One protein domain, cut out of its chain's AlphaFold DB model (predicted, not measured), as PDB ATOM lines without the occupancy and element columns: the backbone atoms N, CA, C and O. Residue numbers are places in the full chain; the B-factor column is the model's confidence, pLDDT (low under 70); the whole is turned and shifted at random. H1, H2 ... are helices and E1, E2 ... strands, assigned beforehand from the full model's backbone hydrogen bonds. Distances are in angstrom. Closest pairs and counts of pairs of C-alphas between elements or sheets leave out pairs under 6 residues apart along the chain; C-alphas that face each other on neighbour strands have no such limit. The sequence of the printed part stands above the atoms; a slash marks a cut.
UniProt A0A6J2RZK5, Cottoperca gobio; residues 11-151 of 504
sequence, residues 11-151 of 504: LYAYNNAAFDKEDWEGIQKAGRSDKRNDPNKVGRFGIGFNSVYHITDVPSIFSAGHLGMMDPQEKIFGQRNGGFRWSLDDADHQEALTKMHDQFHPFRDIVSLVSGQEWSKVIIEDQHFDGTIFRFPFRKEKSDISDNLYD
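Overview. This is residues 11 to 151 of the 504 residues of a protein of Cottoperca gobio (UniProt A0A6J2RZK5). An antiparallel sheet of five strands has H4 and H5 packed over one face, with H6 next to both of these helices and only grazing the sheet with its residues 119 to 123. H1, H2 and H3 lie away from these three helices, in a looser stretch from which residues 37 to 42 stick out. The printed part has 141 residues, with six named helices and five named strands that follow along the chain as E1 H1 H2 H3 E2 E3 E4 H4 H5 H6 E5, and the sheet's order is E1 E5 E2 E3 E4. The class is mixed, helices and strands; the whole is compact, with a radius of gyration of the C-alphas of 15.4 A and spans of 39 by 38 by 30 A.

Arrangement. E1, residues 11 to 15, is an edge strand, antiparallel to E5, residues 129 to 137; N 13 and O 134 are 3.0 A apart. H1, residues 21 to 27, only grazes the sheet. H2, residues 34 to 37, is close to H1 but not clearly touching; their closest C-alphas, Gly 26 and Asp 34, are 6.1 A apart. H3, residues 49 to 54, is not on the sheet. E2, residues 60 to 64, is E5's other neighbour, with N 62 and O 133 2.8 A apart. E2, E3, residues 66 to 70, and E4, residues 83 to 87, form a meander, each strand the antiparallel neighbour of the one before, with hairpins E2 and E3, and E3 and E4; N 61 and O 68 are 2.8 A apart, N 67 and O 86 3.0 A. H4, residues 91 to 99, and H5, residues 101 to 115, make two layers with the sheet, helices on one face. H5 has a height over the sheet of 10.0 A, lies over E5 and E2, and runs slantwise to the strands, at 53 degrees to E5 on the local plane. H6, residues 119 to 125, touches H4 at a shallow tilt of 25 degrees, opposite ways; their closest C-alphas are Gln 94 and Ile 123, 6.3 A. Every O i to N i+4 pair is within hydrogen-bond range in H1, H4 and H6, but 8 of 11 in H5 and 0 of 2 in H3, where 3 of 3 O i to N i+3 pairs are; H2 is too short for an i+4 pair.

Along the chain. E1 begins at C-alpha 11, (-28.212, -16.648, 40.941). H5 measures 19.3 A from first to last C-alpha and H4 12.0 A. E5, 21.0 A long, bends by 51 degrees at residue 132 and ends at C-alpha 137, (-22.546, -19.816, 40.913).

Size, cuts and confidence. The C-alphas farthest apart are Pro 39 and Lys 99, 43.3 A. The printed part has no cut; links H2 to H3 and E3 to E4 are long. The mean pLDDT of the printed part is 86.0, with residues 30 to 47 and 79 to 80 under 70.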
ATOM      1  N   LEU A  11     -26.801 -16.800  40.614       95.06
ATOM      2  CA  LEU A  11     -28.212 -16.648  40.941       95.06
ATOM      3  C   LEU A  11     -28.410 -16.994  42.418       95.06
ATOM      4  O   LEU A  11     -27.942 -18.037  42.881       95.06
ATOM      5  N   TYR A  12     -29.121 -16.136  43.141       95.56
ATOM      6  CA  TYR A  12     -29.561 -16.412  44.502       95.56
ATOM      7  C   TYR A  12     -31.065 -16.643  44.542       95.56
ATOM      8  O   TYR A  12     -31.815 -15.984  43.825       95.56
ATOM      9  N   ALA A  13     -31.501 -17.549  45.412       96.06
ATOM     10  CA  ALA A  13     -32.908 -17.711  45.756       96.06
ATOM     11  C   ALA A  13     -33.055 -17.701  47.278       96.06
ATOM     12  O   ALA A  13     -32.342 -18.422  47.970       96.06
ATOM     13  N   TYR A  14     -33.977 -16.891  47.789       96.62
ATOM     14  CA  TYR A  14     -34.254 -16.771  49.216       96.62
ATOM     15  C   TYR A  14     -35.720 -17.090  49.503       96.62
ATOM     16  O   TYR A  14     -36.607 -16.693  48.746       96.62
ATOM     17  N   ASN A  15     -35.973 -17.788  50.609       95.56
ATOM     18  CA  ASN A  15     -37.292 -17.873  51.220       95.56
ATOM     19  C   ASN A  15     -37.175 -17.768  52.748       95.56
ATOM     20  O   ASN A  15     -36.136 -18.080  53.327       95.56
ATOM     21  N   ASN A  16     -38.256 -17.335  53.389       94.88
ATOM     22  CA  ASN A  16     -38.332 -17.096  54.831       94.88
ATOM     23  C   ASN A  16     -38.696 -18.350  55.650       94.88
ATOM     24  O   ASN A  16     -39.133 -18.222  56.790       94.88
ATOM     25  N   ALA A  17     -38.565 -19.549  55.077       94.69
ATOM     26  CA  ALA A  17     -38.689 -20.803  55.808       94.69
ATOM     27  C   ALA A  17     -37.296 -21.400  56.042       94.69
ATOM     28  O   ALA A  17     -36.442 -21.374  55.153       94.69
ATOM     29  N   ALA A  18     -37.064 -21.939  57.234       94.75
ATOM     30  CA  ALA A  18     -35.855 -22.687  57.553       94.75
ATOM     31  C   ALA A  18     -36.043 -24.178  57.224       94.75
ATOM     32  O   ALA A  18     -37.150 -24.707  57.338       94.75
ATOM     33  N   PHE A  19     -34.969 -24.851  56.814       94.00
ATOM     34  CA  PHE A  19     -34.955 -26.293  56.572       94.00
ATOM     35  C   PHE A  19     -35.104 -27.066  57.879       94.00
ATOM     36  O   PHE A  19     -34.392 -26.802  58.854       94.00
ATOM     37  N   ASP A  20     -35.961 -28.082  57.856       91.19
ATOM     38  CA  ASP A  20     -35.977 -29.125  58.875       91.19
ATOM     39  C   ASP A  20     -34.933 -30.220  58.570       91.19
ATOM     40  O   ASP A  20     -34.154 -30.159  57.607       91.19
ATOM     41  N   LYS A  21     -34.851 -31.220  59.450       89.25
ATOM     42  CA  LYS A  21     -33.889 -32.317  59.306       89.25
ATOM     43  C   LYS A  21     -34.199 -33.147  58.057       89.25
ATOM     44  O   LYS A  21     -33.282 -33.567  57.350       89.25
ATOM     45  N   GLU A  22     -35.480 -33.356  57.785       86.81
ATOM     46  CA  GLU A  22     -36.000 -34.118  56.660       86.81
ATOM     47  C   GLU A  22     -35.680 -33.439  55.319       86.81
ATOM     48  O   GLU A  22     -35.307 -34.121  54.364       86.81
ATOM     49  N   ASP A  23     -35.740 -32.108  55.236       89.12
ATOM     50  CA  ASP A  23     -35.351 -31.329  54.061       89.12
ATOM     51  C   ASP A  23     -33.849 -31.486  53.768       89.12
ATOM     52  O   ASP A  23     -33.466 -31.705  52.613       89.12
ATOM     53  N   TRP A  24     -32.989 -31.460  54.797       88.62
ATOM     54  CA  TRP A  24     -31.549 -31.716  54.640       88.62
ATOM     55  C   TRP A  24     -31.241 -33.150  54.200       88.62
ATOM     56  O   TRP A  24     -30.317 -33.367  53.412       88.62
ATOM     57  N   GLU A  25     -31.981 -34.141  54.693       86.31
ATOM     58  CA  GLU A  25     -31.850 -35.528  54.236       86.31
ATOM     59  C   GLU A  25     -32.378 -35.701  52.805       86.31
ATOM     60  O   GLU A  25     -31.778 -36.419  52.002       86.31
ATOM     61  N   GLY A  26     -33.476 -35.026  52.469       82.88
ATOM     62  CA  GLY A  26     -34.125 -35.090  51.164       82.88
ATOM     63  C   GLY A  26     -33.303 -34.431  50.059       82.88
ATOM     64  O   GLY A  26     -33.152 -35.012  48.985       82.88
ATOM     65  N   ILE A  27     -32.717 -33.255  50.313       83.88
ATOM     66  CA  ILE A  27     -31.972 -32.498  49.293       83.88
ATOM     67  C   ILE A  27     -30.700 -33.221  48.828       83.88
ATOM     68  O   ILE A  27     -30.265 -33.037  47.695       83.88
ATOM     69  N   GLN A  28     -30.129 -34.088  49.670       80.31
ATOM     70  CA  GLN A  28     -28.955 -34.901  49.335       80.31
ATOM     71  C   GLN A  28     -29.290 -36.100  48.431       80.31
ATOM     72  O   GLN A  28     -28.409 -36.640  47.760       80.31
ATOM     73  N   LYS A  29     -30.555 -36.540  48.391       73.62
ATOM     74  CA  LYS A  29     -30.981 -37.715  47.622       73.62
ATOM     75  C   LYS A  29     -31.361 -37.306  46.197       73.62
ATOM     76  O   LYS A  29     -32.504 -36.942  45.918       73.62
ATOM     77  N   ALA A  30     -30.430 -37.439  45.254       63.56
ATOM     78  CA  ALA A  30     -30.728 -37.215  43.841       63.56
ATOM     79  C   ALA A  30     -31.878 -38.134  43.362       63.56
ATOM     80  O   ALA A  30     -31.762 -39.360  43.370       63.56
ATOM     81  N   GLY A  31     -33.002 -37.537  42.947       53.44
ATOM     82  CA  GLY A  31     -34.127 -38.260  42.340       53.44
ATOM     83  C   GLY A  31     -35.050 -39.020  43.302       53.44
ATOM     84  O   GLY A  31     -35.881 -39.802  42.841       53.44
ATOM     85  N   ARG A  32     -34.955 -38.802  44.623       52.66
ATOM     86  CA  ARG A  32     -35.931 -39.322  45.600       52.66
ATOM     87  C   ARG A  32     -36.419 -38.187  46.491       52.66
ATOM     88  O   ARG A  32     -35.652 -37.643  47.269       52.66
ATOM     89  N   SER A  33     -37.696 -37.831  46.367       54.88
ATOM     90  CA  SER A  33     -38.323 -36.814  47.217       54.88
ATOM     91  C   SER A  33     -39.165 -37.465  48.299       54.88
ATOM     92  O   SER A  33     -40.126 -38.176  48.002       54.88
ATOM     93  N   ASP A  34     -38.872 -37.105  49.543       55.44
ATOM     94  CA  ASP A  34     -39.694 -37.448  50.703       55.44
ATOM     95  C   ASP A  34     -41.027 -36.650  50.699       55.44
ATOM     96  O   ASP A  34     -42.017 -37.060  51.302       55.44
ATOM     97  N   LYS A  35     -41.133 -35.594  49.866       57.75
ATOM     98  CA  LYS A  35     -42.372 -34.831  49.581       57.75
ATOM     99  C   LYS A  35     -43.375 -35.612  48.724       57.75
ATOM    100  O   LYS A  35     -44.454 -35.110  48.428       57.75
ATOM    101  N   ARG A  36     -43.062 -36.850  48.313       54.31
ATOM    102  CA  ARG A  36     -43.979 -37.700  47.532       54.31
ATOM    103  C   ARG A  36     -45.300 -37.950  48.262       54.31
ATOM    104  O   ARG A  36     -46.315 -38.101  47.592       54.31
ATOM    105  N   ASN A  37     -45.292 -37.943  49.591       54.81
ATOM    106  CA  ASN A  37     -46.463 -38.264  50.404       54.81
ATOM    107  C   ASN A  37     -47.316 -37.045  50.777       54.81
ATOM    108  O   ASN A  37     -48.423 -37.243  51.267       54.81
ATOM    109  N   ASP A  38     -46.833 -35.817  50.541       60.12
ATOM    110  CA  ASP A  38     -47.582 -34.594  50.836       60.12
ATOM    111  C   ASP A  38     -48.207 -34.019  49.550       60.12
ATOM    112  O   ASP A  38     -47.502 -33.451  48.706       60.12
ATOM    113  N   PRO A  39     -49.526 -34.165  49.371       54.47
ATOM    114  CA  PRO A  39     -50.239 -33.657  48.206       54.47
ATOM    115  C   PRO A  39     -50.301 -32.119  48.094       54.47
ATOM    116  O   PRO A  39     -50.535 -31.615  46.996       54.47
ATOM    117  N   ASN A  40     -50.047 -31.368  49.174       58.53
ATOM    118  CA  ASN A  40     -50.021 -29.899  49.167       58.53
ATOM    119  C   ASN A  40     -48.625 -29.311  48.880       58.53
ATOM    120  O   ASN A  40     -48.494 -28.090  48.749       58.53
ATOM    121  N   LYS A  41     -47.571 -30.138  48.778       60.41
ATOM    122  CA  LYS A  41     -46.198 -29.674  48.512       60.41
ATOM    123  C   LYS A  41     -45.810 -29.831  47.040       60.41
ATOM    124  O   LYS A  41     -45.988 -30.876  46.419       60.41
ATOM    125  N   VAL A  42     -45.185 -28.791  46.488       54.88
ATOM    126  CA  VAL A  42     -44.578 -28.810  45.146       54.88
ATOM    127  C   VAL A  42     -43.229 -29.554  45.193       54.88
ATOM    128  O   VAL A  42     -42.510 -29.491  46.188       54.88
ATOM    129  N   GLY A  43     -42.860 -30.255  44.111       54.03
ATOM    130  CA  GLY A  43     -41.534 -30.893  43.977       54.03
ATOM    131  C   GLY A  43     -41.469 -32.397  44.284       54.03
ATOM    132  O   GLY A  43     -40.394 -32.933  44.537       54.03
ATOM    133  N   ARG A  44     -42.600 -33.098  44.190       53.41
ATOM    134  CA  ARG A  44     -42.820 -34.471  44.688       53.41
ATOM    135  C   ARG A  44     -41.978 -35.582  44.053       53.41
ATOM    136  O   ARG A  44     -41.785 -36.624  44.671       53.41
ATOM    137  N   PHE A  45     -41.443 -35.357  42.856       48.81
ATOM    138  CA  PHE A  45     -40.554 -36.313  42.183       48.81
ATOM    139  C   PHE A  45     -39.075 -36.149  42.574       48.81
ATOM    140  O   PHE A  45     -38.245 -36.920  42.112       48.81
ATOM    141  N   GLY A  46     -38.704 -35.127  43.361       54.91
ATOM    142  CA  GLY A  46     -37.332 -34.962  43.878       54.91
ATOM    143  C   GLY A  46     -36.268 -34.611  42.840       54.91
ATOM    144  O   GLY A  46     -35.124 -34.366  43.187       54.91
ATOM    145  N   ILE A  47     -36.648 -34.531  41.567       61.66
ATOM    146  CA  ILE A  47     -35.791 -34.102  40.453       61.66
ATOM    147  C   ILE A  47     -35.881 -32.595  40.177       61.66
ATOM    148  O   ILE A  47     -35.128 -32.081  39.362       61.66
ATOM    149  N   GLY A  48     -36.810 -31.878  40.827       70.94
ATOM    150  CA  GLY A  48     -37.027 -30.449  40.565       70.94
ATOM    151  C   GLY A  48     -35.792 -29.610  40.885       70.94
ATOM    152  O   GLY A  48     -35.391 -28.780  40.076       70.94
ATOM    153  N   PHE A  49     -35.143 -29.896  42.016       82.50
ATOM    154  CA  PHE A  49     -33.905 -29.224  42.396       82.50
ATOM    155  C   PHE A  49     -32.770 -29.493  41.400       82.50
ATOM    156  O   PHE A  49     -32.012 -28.583  41.108       82.50
ATOM    157  N   ASN A  50     -32.702 -30.677  40.778       84.56
ATOM    158  CA  ASN A  50     -31.644 -30.993  39.811       84.56
ATOM    159  C   ASN A  50     -31.640 -30.066  38.583       84.56
ATOM    160  O   ASN A  50     -30.622 -29.969  37.904       84.56
ATOM    161  N   SER A  51     -32.734 -29.348  38.306       86.31
ATOM    162  CA  SER A  51     -32.761 -28.337  37.243       86.31
ATOM    163  C   SER A  51     -31.749 -27.202  37.459       86.31
ATOM    164  O   SER A  51     -31.288 -26.617  36.481       86.31
ATOM    165  N   VAL A  52     -31.321 -26.936  38.703       91.25
ATOM    166  CA  VAL A  52     -30.280 -25.930  38.991       91.25
ATOM    167  C   VAL A  52     -28.947 -26.284  38.329       91.25
ATOM    168  O   VAL A  52     -28.161 -25.390  38.013       91.25
ATOM    169  N   TYR A  53     -28.719 -27.569  38.026       91.62
ATOM    170  CA  TYR A  53     -27.524 -28.014  37.320       91.62
ATOM    171  C   TYR A  53     -27.469 -27.569  35.850       91.62
ATOM    172  O   TYR A  53     -26.410 -27.632  35.230       91.62
ATOM    173  N   HIS A  54     -28.549 -27.016  35.286       90.50
ATOM    174  CA  HIS A  54     -28.462 -26.299  34.009       90.50
ATOM    175  C   HIS A  54     -27.626 -25.013  34.105       90.50
ATOM    176  O   HIS A  54     -27.098 -24.569  33.085       90.50
ATOM    177  N   ILE A  55     -27.477 -24.450  35.309       92.69
ATOM    178  CA  ILE A  55     -26.861 -23.138  35.566       92.69
ATOM    179  C   ILE A  55     -25.546 -23.267  36.351       92.69
ATOM    180  O   ILE A  55     -24.599 -22.524  36.088       92.69
ATOM    181  N   THR A  56     -25.473 -24.201  37.305       93.38
ATOM    182  CA  THR A  56     -24.331 -24.354  38.224       93.38
ATOM    183  C   THR A  56     -23.867 -25.801  38.352       93.38
ATOM    184  O   THR A  56     -24.652 -26.718  38.164       93.38
ATOM    185  N   ASP A  57     -22.605 -26.027  38.714       91.94
ATOM    186  CA  ASP A  57     -22.107 -27.355  39.109       91.94
ATOM    187  C   ASP A  57     -22.058 -27.547  40.629       91.94
ATOM    188  O   ASP A  57     -21.980 -28.681  41.091       91.94
ATOM    189  N   VAL A  58     -22.094 -26.449  41.396       91.81
ATOM    190  CA  VAL A  58     -21.808 -26.445  42.839       91.81
ATOM    191  C   VAL A  58     -22.871 -25.631  43.587       91.81
ATOM    192  O   VAL A  58     -22.590 -24.535  44.091       91.81
ATOM    193  N   PRO A  59     -24.132 -26.102  43.623       93.88
ATOM    194  CA  PRO A  59     -25.178 -25.409  44.353       93.88
ATOM    195  C   PRO A  59     -24.848 -25.404  45.847       93.88
ATOM    196  O   PRO A  59     -24.334 -26.374  46.409       93.88
ATOM    197  N   SER A  60     -25.135 -24.280  46.490       94.06
ATOM    198  CA  SER A  60     -24.857 -24.069  47.907       94.06
ATOM    199  C   SER A  60     -26.119 -23.606  48.630       94.06
ATOM    200  O   SER A  60     -26.924 -22.873  48.053       94.06
ATOM    201  N   ILE A  61     -26.295 -24.033  49.878       95.69
ATOM    202  CA  ILE A  61     -27.507 -23.833  50.679       95.69
ATOM    203  C   ILE A  61     -27.091 -23.351  52.065       95.69
ATOM    204  O   ILE A  61     -26.230 -23.965  52.687       95.69
ATOM    205  N   PHE A  62     -27.710 -22.291  52.568       96.75
ATOM    206  CA  PHE A  62     -27.563 -21.842  53.946       96.75
ATOM    207  C   PHE A  62     -28.941 -21.740  54.595       96.75
ATOM    208  O   PHE A  62     -29.795 -21.003  54.103       96.75
ATOM    209  N   SER A  63     -29.177 -22.525  55.646       96.88
ATOM    210  CA  SER A  63     -30.465 -22.570  56.338       96.88
ATOM    211  C   SER A  63     -30.357 -23.173  57.734       96.88
ATOM    212  O   SER A  63     -29.603 -24.131  57.937       96.88
ATOM    213  N   ALA A  64     -31.157 -22.658  58.672       94.88
ATOM    214  CA  ALA A  64     -31.162 -23.090  60.065       94.88
ATOM    215  C   ALA A  64     -29.731 -23.048  60.640       94.88
ATOM    216  O   ALA A  64     -29.028 -22.053  60.484       94.88
ATOM    217  N   GLY A  65     -29.272 -24.133  61.264       95.44
ATOM    218  CA  GLY A  65     -27.916 -24.261  61.807       95.44
ATOM    219  C   GLY A  65     -26.862 -24.780  60.819       95.44
ATOM    220  O   GLY A  65     -25.848 -25.314  61.263       95.44
ATOM    221  N   HIS A  66     -27.083 -24.730  59.497       95.94
ATOM    222  CA  HIS A  66     -26.185 -25.395  58.539       95.94
ATOM    223  C   HIS A  66     -25.929 -24.608  57.249       95.94
ATOM    224  O   HIS A  66     -26.837 -24.035  56.646       95.94
ATOM    225  N   LEU A  67     -24.687 -24.689  56.761       95.56
ATOM    226  CA  LEU A  67     -24.294 -24.297  55.406       95.56
ATOM    227  C   LEU A  67     -23.789 -25.532  54.660       95.56
ATOM    228  O   LEU A  67     -22.853 -26.187  55.105       95.56
ATOM    229  N   GLY A  68     -24.395 -25.862  53.524       93.31
ATOM    230  CA  GLY A  68     -24.024 -26.990  52.675       93.31
ATOM    231  C   GLY A  68     -23.556 -26.543  51.294       93.31
ATOM    232  O   GLY A  68     -24.138 -25.642  50.694       93.31
ATOM    233  N   MET A  69     -22.532 -27.203  50.764       92.38
ATOM    234  CA  MET A  69     -22.112 -27.104  49.366       92.38
ATOM    235  C   MET A  69     -22.147 -28.492  48.745       92.38
ATOM    236  O   MET A  69     -21.613 -29.435  49.326       92.38
ATOM    237  N   MET A  70     -22.766 -28.620  47.575       91.38
ATOM    238  CA  MET A  70     -22.850 -29.887  46.850       91.38
ATOM    239  C   MET A  70     -21.816 -29.889  45.727       91.38
ATOM    240  O   MET A  70     -21.736 -28.930  44.971       91.38
ATOM    241  N   ASP A  71     -21.037 -30.957  45.615       90.19
ATOM    242  CA  ASP A  71     -19.995 -31.148  44.601       90.19
ATOM    243  C   ASP A  71     -20.120 -32.561  44.009       90.19
ATOM    244  O   ASP A  71     -19.337 -33.454  44.332       90.19
ATOM    245  N   PRO A  72     -21.130 -32.811  43.158       88.19
ATOM    246  CA  PRO A  72     -21.387 -34.147  42.614       88.19
ATOM    247  C   PRO A  72     -20.260 -34.682  41.716       88.19
ATOM    248  O   PRO A  72     -20.235 -35.875  41.428       88.19
ATOM    249  N   GLN A  73     -19.341 -33.824  41.256       86.25
ATOM    250  CA  GLN A  73     -18.165 -34.229  40.477       86.25
ATOM    251  C   GLN A  73     -16.944 -34.540  41.356       86.25
ATOM    252  O   GLN A  73     -15.923 -34.970  40.821       86.25
ATOM    253  N   GLU A  74     -17.032 -34.324  42.674       88.06
ATOM    254  CA  GLU A  74     -15.975 -34.601  43.659       88.06
ATOM    255  C   GLU A  74     -14.631 -33.912  43.334       88.06
ATOM    256  O   GLU A  74     -13.547 -34.418  43.645       88.06
ATOM    257  N   LYS A  75     -14.683 -32.745  42.675       84.69
ATOM    258  CA  LYS A  75     -13.496 -31.996  42.217       84.69
ATOM    259  C   LYS A  75     -12.952 -31.043  43.285       84.69
ATOM    260  O   LYS A  75     -11.775 -30.691  43.242       84.69
ATOM    261  N   ILE A  76     -13.788 -30.620  44.232       83.50
ATOM    262  CA  ILE A  76     -13.499 -29.575  45.223       83.50
ATOM    263  C   ILE A  76     -13.132 -30.180  46.580       83.50
ATOM    264  O   ILE A  76     -12.125 -29.782  47.168       83.50
ATOM    265  N   PHE A  77     -13.922 -31.137  47.075       83.38
ATOM    266  CA  PHE A  77     -13.754 -31.706  48.425       83.38
ATOM    267  C   PHE A  77     -12.997 -33.046  48.453       83.38
ATOM    268  O   PHE A  77     -12.792 -33.621  49.526       83.38
ATOM    269  N   GLY A  78     -12.537 -33.518  47.290       75.75
ATOM    270  CA  GLY A  78     -11.785 -34.762  47.126       75.75
ATOM    271  C   GLY A  78     -12.665 -35.990  46.870       75.75
ATOM    272  O   GLY A  78     -13.884 -35.952  47.020       75.75
ATOM    273  N   GLN A  79     -12.023 -37.097  46.481       65.25
ATOM    274  CA  GLN A  79     -12.707 -38.343  46.115       65.25
ATOM    275  C   GLN A  79     -13.569 -38.879  47.266       65.25
ATOM    276  O   GLN A  79     -13.098 -38.983  48.400       65.25
ATOM    277  N   ARG A  80     -14.795 -39.302  46.933       64.00
ATOM    278  CA  ARG A  80     -15.864 -39.788  47.827       64.00
ATOM    279  C   ARG A  80     -16.556 -38.728  48.684       64.00
ATOM    280  O   ARG A  80     -17.356 -39.095  49.545       64.00
ATOM    281  N   ASN A  81     -16.296 -37.444  48.440       75.44
ATOM    282  CA  ASN A  81     -17.012 -36.344  49.077       75.44
ATOM    283  C   ASN A  81     -17.845 -35.596  48.032       75.44
ATOM    284  O   ASN A  81     -17.371 -34.649  47.412       75.44
ATOM    285  N   GLY A  82     -19.118 -35.978  47.889       82.00
ATOM    286  CA  GLY A  82     -20.083 -35.305  47.005       82.00
ATOM    287  C   GLY A  82     -20.516 -33.902  47.468       82.00
ATOM    288  O   GLY A  82     -21.521 -33.376  46.992       82.00
ATOM    289  N   GLY A  83     -19.818 -33.317  48.445       88.69
ATOM    290  CA  GLY A  83     -20.138 -32.044  49.083       88.69
ATOM    291  C   GLY A  83     -19.552 -31.923  50.492       88.69
ATOM    292  O   GLY A  83     -18.921 -32.848  51.003       88.69
ATOM    293  N   PHE A  84     -19.787 -30.778  51.134       91.00
ATOM    294  CA  PHE A  84     -19.414 -30.520  52.525       91.00
ATOM    295  C   PHE A  84     -20.500 -29.711  53.239       91.00
ATOM    296  O   PHE A  84     -21.145 -28.855  52.629       91.00
ATOM    297  N   ARG A  85     -20.699 -29.975  54.537       93.06
ATOM    298  CA  ARG A  85     -21.678 -29.278  55.376       93.06
ATOM    299  C   ARG A  85     -21.013 -28.742  56.639       93.06
ATOM    300  O   ARG A  85     -20.594 -29.523  57.487       93.06
ATOM    301  N   TRP A  86     -20.991 -27.424  56.772       94.62
ATOM    302  CA  TRP A  86     -20.636 -26.726  58.001       94.62
ATOM    303  C   TRP A  86     -21.856 -26.671  58.921       94.62
ATOM    304  O   TRP A  86     -22.965 -26.367  58.474       94.62
ATOM    305  N   SER A  87     -21.642 -26.971  60.199       95.69
ATOM    306  CA  SER A  87     -22.638 -26.827  61.264       95.69
ATOM    307  C   SER A  87     -22.300 -25.598  62.093       95.69
ATOM    308  O   SER A  87     -21.138 -25.389  62.428       95.69
ATOM    309  N   LEU A  88     -23.310 -24.795  62.405       94.56
ATOM    310  CA  LEU A  88     -23.167 -23.610  63.242       94.56
ATOM    311  C   LEU A  88     -22.997 -23.977  64.720       94.56
ATOM    312  O   LEU A  88     -22.571 -23.120  65.476       94.56
ATOM    313  N   ASP A  89     -23.233 -25.229  65.119       92.94
ATOM    314  CA  ASP A  89     -23.039 -25.706  66.500       92.94
ATOM    315  C   ASP A  89     -21.602 -26.209  66.757       92.94
ATOM    316  O   ASP A  89     -21.245 -26.584  67.876       92.94
ATOM    317  N   ASP A  90     -20.766 -26.256  65.715       95.75
ATOM    318  CA  ASP A  90     -19.391 -26.751  65.769       95.75
ATOM    319  C   ASP A  90     -18.399 -25.576  65.758       95.75
ATOM    320  O   ASP A  90     -18.384 -24.762  64.833       95.75
ATOM    321  N   ALA A  91     -17.558 -25.486  66.791       93.25
ATOM    322  CA  ALA A  91     -16.633 -24.369  66.977       93.25
ATOM    323  C   ALA A  91     -15.578 -24.254  65.859       93.25
ATOM    324  O   ALA A  91     -15.244 -23.140  65.449       93.25
ATOM    325  N   ASP A  92     -15.095 -25.379  65.321       93.50
ATOM    326  CA  ASP A  92     -14.121 -25.378  64.223       93.50
ATOM    327  C   ASP A  92     -14.791 -24.896  62.926       93.50
ATOM    328  O   ASP A  92     -14.207 -24.140  62.139       93.50
ATOM    329  N   HIS A  93     -16.054 -25.274  62.713       94.12
ATOM    330  CA  HIS A  93     -16.851 -24.772  61.596       94.12
ATOM    331  C   HIS A  93     -17.188 -23.284  61.732       94.12
ATOM    332  O   HIS A  93     -17.054 -22.559  60.745       94.12
ATOM    333  N   GLN A  94     -17.571 -22.802  62.918       92.19
ATOM    334  CA  GLN A  94     -17.780 -21.371  63.176       92.19
ATOM    335  C   GLN A  94     -16.505 -20.566  62.896       92.19
ATOM    336  O   GLN A  94     -16.547 -19.514  62.242       92.19
ATOM    337  N   GLU A  95     -15.352 -21.076  63.344       91.69
ATOM    338  CA  GLU A  95     -14.053 -20.468  63.079       91.69
ATOM    339  C   GLU A  95     -13.782 -20.394  61.571       91.69
ATOM    340  O   GLU A  95     -13.415 -19.329  61.064       91.69
ATOM    341  N   ALA A  96     -14.021 -21.480  60.830       89.81
ATOM    342  CA  ALA A  96     -13.868 -21.505  59.378       89.81
ATOM    343  C   ALA A  96     -14.813 -20.511  58.675       89.81
ATOM    344  O   ALA A  96     -14.360 -19.736  57.829       89.81
ATOM    345  N   LEU A  97     -16.094 -20.483  59.061       89.38
ATOM    346  CA  LEU A  97     -17.125 -19.582  58.526       89.38
ATOM    347  C   LEU A  97     -16.812 -18.099  58.778       89.38
ATOM    348  O   LEU A  97     -17.257 -17.233  58.021       89.38
ATOM    349  N   THR A  98     -16.024 -17.806  59.815       87.62
ATOM    350  CA  THR A  98     -15.619 -16.442  60.180       87.62
ATOM    351  C   THR A  98     -14.276 -16.048  59.557       87.62
ATOM    352  O   THR A  98     -14.123 -14.930  59.065       87.62
ATOM    353  N   LYS A  99     -13.287 -16.955  59.551       87.88
ATOM    354  CA  LYS A  99     -11.921 -16.673  59.073       87.88
ATOM    355  C   LYS A  99     -11.778 -16.769  57.558       87.88
ATOM    356  O   LYS A  99     -11.001 -16.013  56.977       87.88
ATOM    357  N   MET A 100     -12.517 -17.659  56.894       86.12
ATOM    358  CA  MET A 100     -12.487 -17.800  55.431       86.12
ATOM    359  C   MET A 100     -13.387 -16.755  54.760       86.12
ATOM    360  O   MET A 100     -14.309 -17.091  54.016       86.12
ATOM    361  N   HIS A 101     -13.106 -15.478  55.033       79.75
ATOM    362  CA  HIS A 101     -13.918 -14.329  54.621       79.75
ATOM    363  C   HIS A 101     -14.248 -14.373  53.128       79.75
ATOM    364  O   HIS A 101     -15.408 -14.412  52.748       79.75
ATOM    365  N   ASP A 102     -13.229 -14.555  52.303       80.94
ATOM    366  CA  ASP A 102     -13.301 -14.732  50.855       80.94
ATOM    367  C   ASP A 102     -14.304 -15.786  50.343       80.94
ATOM    368  O   ASP A 102     -14.810 -15.662  49.226       80.94
ATOM    369  N   GLN A 103     -14.531 -16.860  51.103       82.81
ATOM    370  CA  GLN A 103     -15.401 -17.969  50.705       82.81
ATOM    371  C   GLN A 103     -16.857 -17.710  51.091       82.81
ATOM    372  O   GLN A 103     -17.770 -18.056  50.339       82.81
ATOM    373  N   PHE A 104     -17.066 -17.105  52.261       87.88
ATOM    374  CA  PHE A 104     -18.387 -16.929  52.867       87.88
ATOM    375  C   PHE A 104     -18.923 -15.497  52.766       87.88
ATOM    376  O   PHE A 104     -20.104 -15.277  53.027       87.88
ATOM    377  N   HIS A 105     -18.115 -14.546  52.285       87.12
ATOM    378  CA  HIS A 105     -18.538 -13.183  51.945       87.12
ATOM    379  C   HIS A 105     -19.841 -13.146  51.147       87.12
ATOM    380  O   HIS A 105     -20.733 -12.379  51.507       87.12
ATOM    381  N   PRO A 106     -20.024 -13.998  50.117       88.62
ATOM    382  CA  PRO A 106     -21.236 -13.910  49.329       88.62
ATOM    383  C   PRO A 106     -22.500 -14.325  50.095       88.62
ATOM    384  O   PRO A 106     -23.588 -13.893  49.739       88.62
ATOM    385  N   PHE A 107     -22.381 -15.133  51.152       91.38
ATOM    386  CA  PHE A 107     -23.506 -15.418  52.046       91.38
ATOM    387  C   PHE A 107     -23.727 -14.291  53.050       91.38
ATOM    388  O   PHE A 107     -24.871 -13.915  53.279       91.38
ATOM    389  N   ARG A 108     -22.650 -13.710  53.591       91.31
ATOM    390  CA  ARG A 108     -22.714 -12.567  54.509       91.31
ATOM    391  C   ARG A 108     -23.514 -11.399  53.934       91.31
ATOM    392  O   ARG A 108     -24.405 -10.897  54.617       91.31
ATOM    393  N   ASP A 109     -23.212 -10.984  52.706       89.81
ATOM    394  CA  ASP A 109     -23.877  -9.830  52.085       89.81
ATOM    395  C   ASP A 109     -25.370 -10.092  51.880       89.81
ATOM    396  O   ASP A 109     -26.207  -9.232  52.145       89.81
ATOM    397  N   ILE A 110     -25.712 -11.307  51.447       92.94
ATOM    398  CA  ILE A 110     -27.099 -11.682  51.185       92.94
ATOM    399  C   ILE A 110     -27.882 -11.853  52.483       92.94
ATOM    400  O   ILE A 110     -29.015 -11.397  52.535       92.94
ATOM    401  N   VAL A 111     -27.294 -12.423  53.542       94.38
ATOM    402  CA  VAL A 111     -27.915 -12.459  54.879       94.38
ATOM    403  C   VAL A 111     -28.237 -11.044  55.349       94.38
ATOM    404  O   VAL A 111     -29.378 -10.765  55.709       94.38
ATOM    405  N   SER A 112     -27.271 -10.126  55.254       92.81
ATOM    406  CA  SER A 112     -27.497  -8.726  55.619       92.81
ATOM    407  C   SER A 112     -28.613  -8.090  54.784       92.81
ATOM    408  O   SER A 112     -29.458  -7.389  55.336       92.81
ATOM    409  N   LEU A 113     -28.671  -8.386  53.483       92.06
ATOM    410  CA  LEU A 113     -29.702  -7.866  52.586       92.06
ATOM    411  C   LEU A 113     -31.109  -8.409  52.893       92.06
ATOM    412  O   LEU A 113     -32.069  -7.644  52.837       92.06
ATOM    413  N   VAL A 114     -31.252  -9.710  53.176       92.50
ATOM    414  CA  VAL A 114     -32.574 -10.362  53.293       92.50
ATOM    415  C   VAL A 114     -33.128 -10.402  54.715       92.50
ATOM    416  O   VAL A 114     -34.349 -10.402  54.869       92.50
ATOM    417  N   SER A 115     -32.274 -10.435  55.743       90.69
ATOM    418  CA  SER A 115     -32.704 -10.477  57.150       90.69
ATOM    419  C   SER A 115     -32.304  -9.244  57.960       90.69
ATOM    420  O   SER A 115     -32.804  -9.058  59.069       90.69
ATOM    421  N   GLY A 116     -31.411  -8.391  57.446       91.75
ATOM    422  CA  GLY A 116     -30.874  -7.251  58.198       91.75
ATOM    423  C   GLY A 116     -29.945  -7.647  59.351       91.75
ATOM    424  O   GLY A 116     -29.540  -6.781  60.125       91.75
ATOM    425  N   GLN A 117     -29.611  -8.934  59.491       91.88
ATOM    426  CA  GLN A 117     -28.745  -9.433  60.559       91.88
ATOM    427  C   GLN A 117     -27.269  -9.387  60.159       91.88
ATOM    428  O   GLN A 117     -26.902  -9.544  58.993       91.88
ATOM    429  N   GLU A 118     -26.401  -9.220  61.156       93.25
ATOM    430  CA  GLU A 118     -24.961  -9.362  60.969       93.25
ATOM    431  C   GLU A 118     -24.550 -10.838  60.938       93.25
ATOM    432  O   GLU A 118     -25.006 -11.647  61.744       93.25
ATOM    433  N   TRP A 119     -23.621 -11.180  60.041       93.00
ATOM    434  CA  TRP A 119     -23.121 -12.551  59.885       93.00
ATOM    435  C   TRP A 119     -22.538 -13.130  61.178       93.00
ATOM    436  O   TRP A 119     -22.812 -14.275  61.513       93.00
ATOM    437  N   SER A 120     -21.772 -12.341  61.939       91.88
ATOM    438  CA  SER A 120     -21.204 -12.773  63.224       91.88
ATOM    439  C   SER A 120     -22.280 -13.164  64.229       91.88
ATOM    440  O   SER A 120     -22.130 -14.179  64.902       91.88
ATOM    441  N   LYS A 121     -23.373 -12.400  64.291       92.94
ATOM    442  CA  LYS A 121     -24.495 -12.703  65.173       92.94
ATOM    443  C   LYS A 121     -25.137 -14.039  64.790       92.94
ATOM    444  O   LYS A 121     -25.272 -14.908  65.640       92.94
ATOM    445  N   VAL A 122     -25.432 -14.235  63.504       93.81
ATOM    446  CA  VAL A 122     -26.053 -15.470  62.994       93.81
ATOM    447  C   VAL A 122     -25.177 -16.701  63.252       93.81
ATOM    448  O   VAL A 122     -25.685 -17.739  63.664       93.81
ATOM    449  N   ILE A 123     -23.862 -16.600  63.023       94.25
ATOM    450  CA  ILE A 123     -22.946 -17.746  63.143       94.25
ATOM    451  C   ILE A 123     -22.550 -18.044  64.597       94.25
ATOM    452  O   ILE A 123     -22.450 -19.213  64.951       94.25
ATOM    453  N   ILE A 124     -22.288 -17.023  65.422       91.38
ATOM    454  CA  ILE A 124     -21.668 -17.194  66.752       91.38
ATOM    455  C   ILE A 124     -22.706 -17.133  67.876       91.38
ATOM    456  O   ILE A 124     -22.673 -17.966  68.783       91.38
ATOM    457  N   GLU A 125     -23.591 -16.135  67.840       92.25
ATOM    458  CA  GLU A 125     -24.538 -15.858  68.927       92.25
ATOM    459  C   GLU A 125     -25.814 -16.687  68.777       92.25
ATOM    460  O   GLU A 125     -26.160 -17.449  69.676       92.25
ATOM    461  N   ASP A 126     -26.485 -16.550  67.633       93.31
ATOM    462  CA  ASP A 126     -27.777 -17.185  67.375       93.31
ATOM    463  C   ASP A 126     -27.599 -18.659  66.966       93.31
ATOM    464  O   ASP A 126     -28.481 -19.478  67.215       93.31
ATOM    465  N   GLN A 127     -26.468 -18.991  66.325       95.19
ATOM    466  CA  GLN A 127     -26.155 -20.313  65.748       95.19
ATOM    467  C   GLN A 127     -27.268 -20.838  64.824       95.19
ATOM    468  O   GLN A 127     -27.434 -22.038  64.600       95.19
ATOM    469  N   HIS A 128     -28.046 -19.916  64.260       95.31
ATOM    470  CA  HIS A 128     -29.256 -20.222  63.525       95.31
ATOM    471  C   HIS A 128     -29.605 -19.103  62.549       95.31
ATOM    472  O   HIS A 128     -29.570 -17.923  62.893       95.31
ATOM    473  N   PHE A 129     -29.991 -19.484  61.335       95.81
ATOM    474  CA  PHE A 129     -30.543 -18.586  60.331       95.81
ATOM    475  C   PHE A 129     -32.011 -18.923  60.042       95.81
ATOM    476  O   PHE A 129     -32.312 -19.980  59.477       95.81
ATOM    477  N   ASP A 130     -32.905 -17.989  60.381       93.56
ATOM    478  CA  ASP A 130     -34.359 -18.076  60.175       93.56
ATOM    479  C   ASP A 130     -34.746 -17.830  58.706       93.56
ATOM    480  O   ASP A 130     -35.370 -16.834  58.335       93.56
ATOM    481  N   GLY A 131     -34.334 -18.748  57.837       95.19
ATOM    482  CA  GLY A 131     -34.622 -18.707  56.412       95.19
ATOM    483  C   GLY A 131     -33.790 -19.710  55.628       95.19
ATOM    484  O   GLY A 131     -33.039 -20.515  56.182       95.19
ATOM    485  N   THR A 132     -33.911 -19.657  54.306       97.25
ATOM    486  CA  THR A 132     -33.103 -20.472  53.398       97.25
ATOM    487  C   THR A 132     -32.570 -19.611  52.267       97.25
ATOM    488  O   THR A 132     -33.343 -19.016  51.518       97.25
ATOM    489  N   ILE A 133     -31.248 -19.595  52.110       97.50
ATOM    490  CA  ILE A 133     -30.551 -18.983  50.978       97.50
ATOM    491  C   ILE A 133     -29.948 -20.091  50.122       97.50
ATOM    492  O   ILE A 133     -29.149 -20.897  50.595       97.50
ATOM    493  N   PHE A 134     -30.270 -20.079  48.837       96.56
ATOM    494  CA  PHE A 134     -29.562 -20.833  47.816       96.56
ATOM    495  C   PHE A 134     -28.641 -19.903  47.035       96.56
ATOM    496  O   PHE A 134     -29.040 -18.800  46.660       96.56
ATOM    497  N   ARG A 135     -27.430 -20.375  46.745       95.56
ATOM    498  CA  ARG A 135     -26.464 -19.721  45.858       95.56
ATOM    499  C   ARG A 135     -26.107 -20.683  44.731       95.56
ATOM    500  O   ARG A 135     -25.650 -21.799  44.984       95.56
ATOM    501  N   PHE A 136     -26.263 -20.221  43.495       94.75
ATOM    502  CA  PHE A 136     -25.966 -20.966  42.274       94.75
ATOM    503  C   PHE A 136     -24.914 -20.211  41.447       94.75
ATOM    504  O   PHE A 136     -25.273 -19.394  40.595       94.75
ATOM    505  N   PRO A 137     -23.610 -20.430  41.702       93.81
ATOM    506  CA  PRO A 137     -22.546 -19.816  40.913       93.81
ATOM    507  C   PRO A 137     -22.644 -20.235  39.446       93.81
ATOM    508  O   PRO A 137     -22.760 -21.425  39.154       93.81
ATOM    509  N   PHE A 138     -22.588 -19.275  38.527       93.38
ATOM    510  CA  PHE A 138     -22.727 -19.553  37.101       93.38
ATOM    511  C   PHE A 138     -21.567 -20.381  36.547       93.38
ATOM    512  O   PHE A 138     -20.395 -20.123  36.842       93.38
ATOM    513  N   ARG A 139     -21.906 -21.368  35.712       92.44
ATOM    514  CA  ARG A 139     -20.934 -22.221  35.030       92.44
ATOM    515  C   ARG A 139     -20.125 -21.423  34.008       92.44
ATOM    516  O   ARG A 139     -20.659 -20.973  32.997       92.44
ATOM    517  N   LYS A 140     -18.817 -21.317  34.256       89.81
ATOM    518  CA  LYS A 140     -17.849 -20.651  33.365       89.81
ATOM    519  C   LYS A 140     -17.117 -21.602  32.422       89.81
ATOM    520  O   LYS A 140     -16.681 -21.184  31.356       89.81
ATOM    521  N   GLU A 141     -16.993 -22.867  32.805       89.75
ATOM    522  CA  GLU A 141     -16.299 -23.901  32.039       89.75
ATOM    523  C   GLU A 141     -17.201 -25.119  31.886       89.75
ATOM    524  O   GLU A 141     -18.047 -25.381  32.738       89.75
ATOM    525  N   LYS A 142     -17.036 -25.865  30.793       92.12
ATOM    526  CA  LYS A 142     -17.817 -27.083  30.561       92.12
ATOM    527  C   LYS A 142     -17.499 -28.116  31.638       92.12
ATOM    528  O   LYS A 142     -16.337 -28.294  31.999       92.12
ATOM    529  N   SER A 143     -18.525 -28.815  32.102       90.31
ATOM    530  CA  SER A 143     -18.392 -29.863  33.105       90.31
ATOM    531  C   SER A 143     -18.939 -31.190  32.587       90.31
ATOM    532  O   SER A 143     -19.562 -31.244  31.527       90.31
ATOM    533  N   ASP A 144     -18.733 -32.261  33.353       91.06
ATOM    534  CA  ASP A 144     -19.295 -33.576  33.024       91.06
ATOM    535  C   ASP A 144     -20.830 -33.600  33.188       91.06
ATOM    536  O   ASP A 144     -21.501 -34.493  32.674       91.06
ATOM    537  N   ILE A 145     -21.393 -32.609  33.892       89.50
ATOM    538  CA  ILE A 145     -22.837 -32.461  34.112       89.50
ATOM    539  C   ILE A 145     -23.495 -31.746  32.929       89.50
ATOM    540  O   ILE A 145     -24.578 -32.136  32.492       89.50
ATOM    541  N   SER A 146     -22.879 -30.670  32.430       90.62
ATOM    542  CA  SER A 146     -23.424 -29.881  31.325       90.62
ATOM    543  C   SER A 146     -22.354 -29.031  30.640       90.62
ATOM    544  O   SER A 146     -21.439 -28.497  31.270       90.62
ATOM    545  N   ASP A 147     -22.516 -28.836  29.333       92.50
ATOM    546  CA  ASP A 147     -21.738 -27.901  28.522       92.50
ATOM    547  C   ASP A 147     -22.398 -26.514  28.382       92.50
ATOM    548  O   ASP A 147     -21.836 -25.634  27.722       92.50
ATOM    549  N   ASN A 148     -23.556 -26.294  29.022       91.56
ATOM    550  CA  ASN A 148     -24.254 -25.012  29.024       91.56
ATOM    551  C   ASN A 148     -23.551 -24.014  29.952       91.56
ATOM    552  O   ASN A 148     -23.676 -24.081  31.179       91.56
ATOM    553  N   LEU A 149     -22.825 -23.077  29.344       92.31
ATOM    554  CA  LEU A 149     -22.218 -21.939  30.033       92.31
ATOM    555  C   LEU A 149     -23.280 -20.886  30.354       92.31
ATOM    556  O   LEU A 149     -24.196 -20.670  29.555       92.31
ATOM    557  N   TYR A 150     -23.143 -20.222  31.499       91.31
ATOM    558  CA  TYR A 150     -24.100 -19.227  31.976       91.31
ATOM    559  C   TYR A 150     -23.390 -17.908  32.293       91.31
ATOM    560  O   TYR A 150     -22.339 -17.900  32.935       91.31
ATOM    561  N   ASP A 151     -23.956 -16.796  31.841       89.19
ATOM    562  CA  ASP A 151     -23.454 -15.445  32.075       89.19
ATOM    563  C   ASP A 151     -24.569 -14.544  32.623       89.19
ATOM    564  O   ASP A 151     -25.693 -14.987  32.881       89.19
TER     565      ASP A 151